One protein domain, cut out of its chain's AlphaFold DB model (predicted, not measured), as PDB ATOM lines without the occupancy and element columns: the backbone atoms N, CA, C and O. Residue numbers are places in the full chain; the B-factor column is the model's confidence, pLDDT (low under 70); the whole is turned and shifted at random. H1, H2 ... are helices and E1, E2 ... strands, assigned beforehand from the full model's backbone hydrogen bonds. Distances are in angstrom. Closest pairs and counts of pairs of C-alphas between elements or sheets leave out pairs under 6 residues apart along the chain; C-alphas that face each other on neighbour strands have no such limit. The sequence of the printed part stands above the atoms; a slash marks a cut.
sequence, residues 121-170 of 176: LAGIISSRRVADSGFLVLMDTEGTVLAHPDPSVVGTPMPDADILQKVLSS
ATOM      1  N   LEU A 121     113.766 150.764 168.414       86.06
ATOM      2  CA  LEU A 121     113.862 150.787 166.953       86.06
ATOM      3  C   LEU A 121     113.528 152.180 166.404       86.06
ATOM      4  O   LEU A 121     114.282 152.706 165.585       86.06
ATOM      5  N   ALA A 122     112.474 152.821 166.917       83.19
ATOM      6  CA  ALA A 122     112.125 154.200 166.585       83.19
ATOM      7  C   ALA A 122     113.245 155.189 166.937       83.19
ATOM      8  O   ALA A 122     113.583 156.044 166.118       83.19
ATOM      9  N   GLY A 123     113.892 155.045 168.095       81.88
ATOM     10  CA  GLY A 123     115.055 155.855 168.471       81.88
ATOM     11  C   GLY A 123     116.241 155.697 167.510       81.88
ATOM     12  O   GLY A 123     116.832 156.685 167.072       81.88
ATOM     13  N   ILE A 124     116.562 154.462 167.118       81.12
ATOM     14  CA  ILE A 124     117.657 154.174 166.176       81.12
ATOM     15  C   ILE A 124     117.366 154.802 164.811       81.12
ATOM     16  O   ILE A 124     118.229 155.458 164.225       81.12
ATOM     17  N   ILE A 125     116.145 154.628 164.315       80.94
ATOM     18  CA  ILE A 125     115.717 155.071 162.987       80.94
ATOM     19  C   ILE A 125     115.590 156.599 162.929       80.94
ATOM     20  O   ILE A 125     116.089 157.214 161.988       80.94
ATOM     21  N   SER A 126     115.028 157.228 163.963       76.12
ATOM     22  CA  SER A 126     114.895 158.691 164.059       76.12
ATOM     23  C   SER A 126     116.231 159.422 164.227       76.12
ATOM     24  O   SER A 126     116.348 160.585 163.841       76.12
ATOM     25  N   SER A 127     117.269 158.751 164.743       75.06
ATOM     26  CA  SER A 127     118.615 159.333 164.836       75.06
ATOM     27  C   SER A 127     119.276 159.572 163.471       75.06
ATOM     28  O   SER A 127     120.253 160.320 163.378       75.06
ATOM     29  N   ARG A 128     118.753 158.964 162.396       78.56
ATOM     30  CA  ARG A 128     119.277 159.110 161.037       78.56
ATOM     31  C   ARG A 128     118.413 160.076 160.232       78.56
ATOM     32  O   ARG A 128     117.254 159.798 159.944       78.56
ATOM     33  N   ARG A 129     119.000 161.202 159.820       70.69
ATOM     34  CA  ARG A 129     118.372 162.120 158.859       70.69
ATOM     35  C   ARG A 129     118.536 161.607 157.434       70.69
ATOM     36  O   ARG A 129     119.636 161.212 157.050       70.69
ATOM     37  N   VAL A 130     117.460 161.677 156.653       78.44
ATOM     38  CA  VAL A 130     117.493 161.447 155.205       78.44
ATOM     39  C   VAL A 130     117.395 162.805 154.522       78.44
ATOM     40  O   VAL A 130     116.348 163.447 154.554       78.44
ATOM     41  N   ALA A 131     118.500 163.260 153.927       81.00
ATOM     42  CA  ALA A 131     118.606 164.610 153.370       81.00
ATOM     43  C   ALA A 131     118.128 165.690 154.376       81.00
ATOM     44  O   ALA A 131     118.335 165.553 155.584       81.00
ATOM     45  N   ASP A 132     117.516 166.772 153.889       77.19
ATOM     46  CA  ASP A 132     117.160 167.925 154.723       77.19
ATOM     47  C   ASP A 132     115.848 167.752 155.512       77.19
ATOM     48  O   ASP A 132     115.684 168.372 156.564       77.19
ATOM     49  N   SER A 133     114.911 166.922 155.032       79.50
ATOM     50  CA  SER A 133     113.564 166.778 155.626       79.50
ATOM     51  C   SER A 133     112.992 165.356 155.622       79.50
ATOM     52  O   SER A 133     111.909 165.137 156.164       79.50
ATOM     53  N   GLY A 134     113.703 164.389 155.044       78.38
ATOM     54  CA  GLY A 134     113.273 163.000 155.007       78.38
ATOM     55  C   GLY A 134     113.536 162.275 156.325       78.38
ATOM     56  O   GLY A 134     114.403 162.645 157.124       78.38
ATOM     57  N   PHE A 135     112.799 161.192 156.525       79.19
ATOM     58  CA  PHE A 135     112.908 160.325 157.688       79.19
ATOM     59  C   PHE A 135     112.795 158.864 157.265       79.19
ATOM     60  O   PHE A 135     112.316 158.546 156.181       79.19
ATOM     61  N   LEU A 136     113.266 157.977 158.134       84.12
ATOM     62  CA  LEU A 136     113.147 156.541 157.945       84.12
ATOM     63  C   LEU A 136     111.920 156.015 158.695       84.12
ATOM     64  O   LEU A 136     111.553 156.524 159.757       84.12
ATOM     65  N   VAL A 137     111.325 154.961 158.147       85.75
ATOM     66  CA  VAL A 137     110.220 154.211 158.745       85.75
ATOM     67  C   VAL A 137     110.534 152.727 158.624       85.75
ATOM     68  O   VAL A 137     111.141 152.300 157.642       85.75
ATOM     69  N   LEU A 138     110.113 151.941 159.611       85.75
ATOM     70  CA  LEU A 138     110.117 150.484 159.533       85.75
ATOM     71  C   LEU A 138     108.684 149.970 159.642       85.75
ATOM     72  O   LEU A 138     107.937 150.424 160.510       85.75
ATOM     73  N   MET A 139     108.326 149.017 158.787       87.06
ATOM     74  CA  MET A 139     107.037 148.328 158.795       87.06
ATOM     75  C   MET A 139     107.240 146.822 158.655       87.06
ATOM     76  O   MET A 139     108.258 146.393 158.103       87.06
ATOM     77  N   ASP A 140     106.284 146.042 159.148       82.56
ATOM     78  CA  ASP A 140     106.189 144.615 158.837       82.56
ATOM     79  C   ASP A 140     105.587 144.382 157.435       82.56
ATOM     80  O   ASP A 140     105.274 145.318 156.691       82.56
ATOM     81  N   THR A 141     105.433 143.111 157.055       81.19
ATOM     82  CA  THR A 141     104.869 142.729 155.752       81.19
ATOM     83  C   THR A 141     103.358 142.937 155.636       81.19
ATOM     84  O   THR A 141     102.826 142.886 154.529       81.19
ATOM     85  N   GLU A 142     102.663 143.161 156.751       84.75
ATOM     86  CA  GLU A 142     101.228 143.464 156.797       84.75
ATOM     87  C   GLU A 142     100.957 144.979 156.783       84.75
ATOM     88  O   GLU A 142      99.815 145.412 156.611       84.75
ATOM     89  N   GLY A 143     102.009 145.797 156.895       88.38
ATOM     90  CA  GLY A 143     101.929 147.250 156.908       88.38
ATOM     91  C   GLY A 143     101.806 147.865 158.301       88.38
ATOM     92  O   GLY A 143     101.510 149.059 158.401       88.38
ATOM     93  N   THR A 144     102.019 147.099 159.373       87.81
ATOM     94  CA  THR A 144     102.086 147.649 160.732       87.81
ATOM     95  C   THR A 144     103.377 148.430 160.899       87.81
ATOM     96  O   THR A 144     104.466 147.958 160.572       87.81
ATOM     97  N   VAL A 145     103.276 149.628 161.461       88.56
ATOM     98  CA  VAL A 145     104.428 150.480 161.743       88.56
ATOM     99  C   VAL A 145     105.214 149.934 162.932       88.56
ATOM    100  O   VAL A 145     104.726 149.907 164.061       88.56
ATOM    101  N   LEU A 146     106.470 149.565 162.692       87.12
ATOM    102  CA  LEU A 146     107.418 149.108 163.711       87.12
ATOM    103  C   LEU A 146     108.235 150.264 164.294       87.12
ATOM    104  O   LEU A 146     108.603 150.245 165.465       87.12
ATOM    105  N   ALA A 147     108.526 151.280 163.481       87.50
ATOM    106  CA  ALA A 147     109.261 152.463 163.907       87.50
ATOM    107  C   ALA A 147     108.924 153.664 163.027       87.50
ATOM    108  O   ALA A 147     108.941 153.559 161.801       87.50
ATOM    109  N   HIS A 148     108.665 154.810 163.657       86.00
ATOM    110  CA  HIS A 148     108.292 156.047 162.978       86.00
ATOM    111  C   HIS A 148     108.670 157.274 163.835       86.00
ATOM    112  O   HIS A 148     108.682 157.157 165.063       86.00
ATOM    113  N   PRO A 149     108.986 158.447 163.239       80.81
ATOM    114  CA  PRO A 149     109.301 159.665 164.001       80.81
ATOM    115  C   PRO A 149     108.151 160.172 164.877       80.81
ATOM    116  O   PRO A 149     108.388 160.732 165.943       80.81
ATOM    117  N   ASP A 150     106.914 159.987 164.417       84.81
ATOM    118  CA  ASP A 150     105.717 160.118 165.249       84.81
ATOM    119  C   ASP A 150     105.471 158.787 165.983       84.81
ATOM    120  O   ASP A 150     105.121 157.803 165.327       84.81
ATOM    121  N   PRO A 151     105.646 158.721 167.314       81.31
ATOM    122  CA  PRO A 151     105.450 157.489 168.071       81.31
ATOM    123  C   PRO A 151     103.977 157.069 168.172       81.31
ATOM    124  O   PRO A 151     103.709 155.923 168.523       81.31
ATOM    125  N   SER A 152     103.015 157.954 167.875       87.44
ATOM    126  CA  SER A 152     101.582 157.658 168.028       87.44
ATOM    127  C   SER A 152     101.047 156.634 167.023       87.44
ATOM    128  O   SER A 152      99.996 156.041 167.259       87.44
ATOM    129  N   VAL A 153     101.780 156.402 165.930       88.06
ATOM    130  CA  VAL A 153     101.401 155.455 164.871       88.06
ATOM    131  C   VAL A 153     102.093 154.095 165.014       88.06
ATOM    132  O   VAL A 153     101.750 153.157 164.297       88.06
ATOM    133  N   VAL A 154     103.052 153.950 165.935       85.94
ATOM    134  CA  VAL A 154     103.769 152.686 166.169       85.94
ATOM    135  C   VAL A 154     102.806 151.615 166.694       85.94
ATOM    136  O   VAL A 154     102.023 151.860 167.607       85.94
ATOM    137  N   GLY A 155     102.869 150.414 166.115       81.81
ATOM    138  CA  GLY A 155     101.951 149.308 166.402       81.81
ATOM    139  C   GLY A 155     100.581 149.430 165.723       81.81
ATOM    140  O   GLY A 155      99.691 148.635 166.013       81.81
ATOM    141  N   THR A 156     100.396 150.409 164.833       87.62
ATOM    142  CA  THR A 156      99.173 150.590 164.034       87.62
ATOM    143  C   THR A 156      99.481 150.448 162.539       87.62
ATOM    144  O   THR A 156     100.652 150.540 162.160       87.62
ATOM    145  N   PRO A 157      98.479 150.214 161.670       90.69
ATOM    146  CA  PRO A 157      98.693 150.235 160.225       90.69
ATOM    147  C   PRO A 157      99.248 151.583 159.752       90.69
ATOM    148  O   PRO A 157      98.847 152.627 160.269       90.69
ATOM    149  N   MET A 158     100.130 151.566 158.748       90.38
ATOM    150  CA  MET A 158     100.685 152.776 158.134       90.38
ATOM    151  C   MET A 158      99.572 153.766 157.755       90.38
ATOM    152  O   MET A 158      98.729 153.432 156.917       90.38
ATOM    153  N   PRO A 159      99.554 154.976 158.350       88.94
ATOM    154  CA  PRO A 159      98.477 155.940 158.128       88.94
ATOM    155  C   PRO A 159      98.433 156.469 156.690       88.94
ATOM    156  O   PRO A 159      97.365 156.850 156.212       88.94
ATOM    157  N   ASP A 160      99.576 156.499 156.003       88.62
ATOM    158  CA  ASP A 160      99.663 156.927 154.613       88.62
ATOM    159  C   ASP A 160      99.469 155.726 153.676       88.62
ATOM    160  O   ASP A 160     100.373 154.915 153.454       88.62
ATOM    161  N   ALA A 161      98.258 155.605 153.133       86.56
ATOM    162  CA  ALA A 161      97.891 154.506 152.250       86.56
ATOM    163  C   ALA A 161      98.703 154.489 150.942       86.56
ATOM    164  O   ALA A 161      98.941 153.410 150.400       86.56
ATOM    165  N   ASP A 162      99.147 155.648 150.450       86.75
ATOM    166  CA  ASP A 162      99.937 155.729 149.221       86.75
ATOM    167  C   ASP A 162     101.359 155.219 149.475       86.75
ATOM    168  O   ASP A 162     101.869 154.408 148.697       86.75
ATOM    169  N   ILE A 163     101.982 155.620 150.590       83.25
ATOM    170  CA  ILE A 163     103.273 155.069 151.031       83.25
ATOM    171  C   ILE A 163     103.146 153.562 151.253       83.25
ATOM    172  O   ILE A 163     103.970 152.803 150.745       83.25
ATOM    173  N   LEU A 164     102.101 153.116 151.953       85.62
ATOM    174  CA  LEU A 164     101.885 151.700 152.231       85.62
ATOM    175  C   LEU A 164     101.799 150.876 150.939       85.62
ATOM    176  O   LEU A 164     102.507 149.881 150.791       85.62
ATOM    177  N   GLN A 165     100.977 151.307 149.980       85.44
ATOM    178  CA  GLN A 165     100.827 150.623 148.695       85.44
ATOM    179  C   GLN A 165     102.130 150.622 147.889       85.44
ATOM    180  O   GLN A 165     102.507 149.588 147.337       85.44
ATOM    181  N   LYS A 166     102.848 151.751 147.832       85.25
ATOM    182  CA  LYS A 166     104.130 151.841 147.116       85.25
ATOM    183  C   LYS A 166     105.194 150.923 147.724       85.25
ATOM    184  O   LYS A 166     105.863 150.215 146.979       85.25
ATOM    185  N   VAL A 167     105.324 150.893 149.052       83.81
ATOM    186  CA  VAL A 167     106.300 150.033 149.741       83.81
ATOM    187  C   VAL A 167     105.952 148.557 149.557       83.81
ATOM    188  O   VAL A 167     106.814 147.785 149.148       83.81
ATOM    189  N   LEU A 168     104.698 148.156 149.797       83.81
ATOM    190  CA  LEU A 168     104.291 146.745 149.719       83.81
ATOM    191  C   LEU A 168     104.274 146.185 148.288       83.81
ATOM    192  O   LEU A 168     104.368 144.973 148.101       83.81
ATOM    193  N   SER A 169     104.154 147.043 147.272       84.12
ATOM    194  CA  SER A 169     104.227 146.640 145.860       84.12
ATOM    195  C   SER A 169     105.650 146.629 145.291       84.12
ATOM    196  O   SER A 169     105.849 146.204 144.150       84.12
ATOM    197  N   SER A 170     106.642 147.058 146.075       79.62
ATOM    198  CA  SER A 170     108.041 147.130 145.672       79.62
ATOM    199  C   SER A 170     108.866 145.989 146.286       79.62
ATOM    200  O   SER A 170     108.662 145.626 147.443       79.62
TER     201      SER A 170
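Overview. This is residues 121 to 170 of the 176 residues of the protein "Cache domain-containing protein" of Firmicutes bacterium (UniProt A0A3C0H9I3). Little regular structure is formed: long loops make most of the body, with two short helices, H2 and H1, set apart from each other and a tiny strand, E1, beside H1. The loop of residues 129 to 134 sticks out. The printed part has 50 residues, with H1, E1 and H2 in chain order; 17 are in named elements, mostly helix. It is compact, radius of gyration of the C-alphas 10.7 A, spanning 25 by 21 by 14 A.

Along the chain. H2, residues 161 to 168, is 10.4 A long and ends at C-alpha 168 (104.291, 146.745, 149.719). E1 is residues 145 to 147. H1, residues 121 to 126, begins at C-alpha 121 (113.862, 150.787, 166.953).

Arrangement. H2 is apart from H1 and E1. The closest C-alphas of H1 and E1, Ala 122 and Ala 147, are 4.3 A apart. E1 pairs with no named strand; residues 138 to 139 pair with it, antiparallel. In both helices every O i to N i+4 pair is within hydrogen-bond range.

Size, cuts and confidence. The farthest C-alphas, Asp 132 and Glu 142, are 29.3 A apart. The printed part has no cut. Both links are long. No printed residue is under 70 in pLDDT.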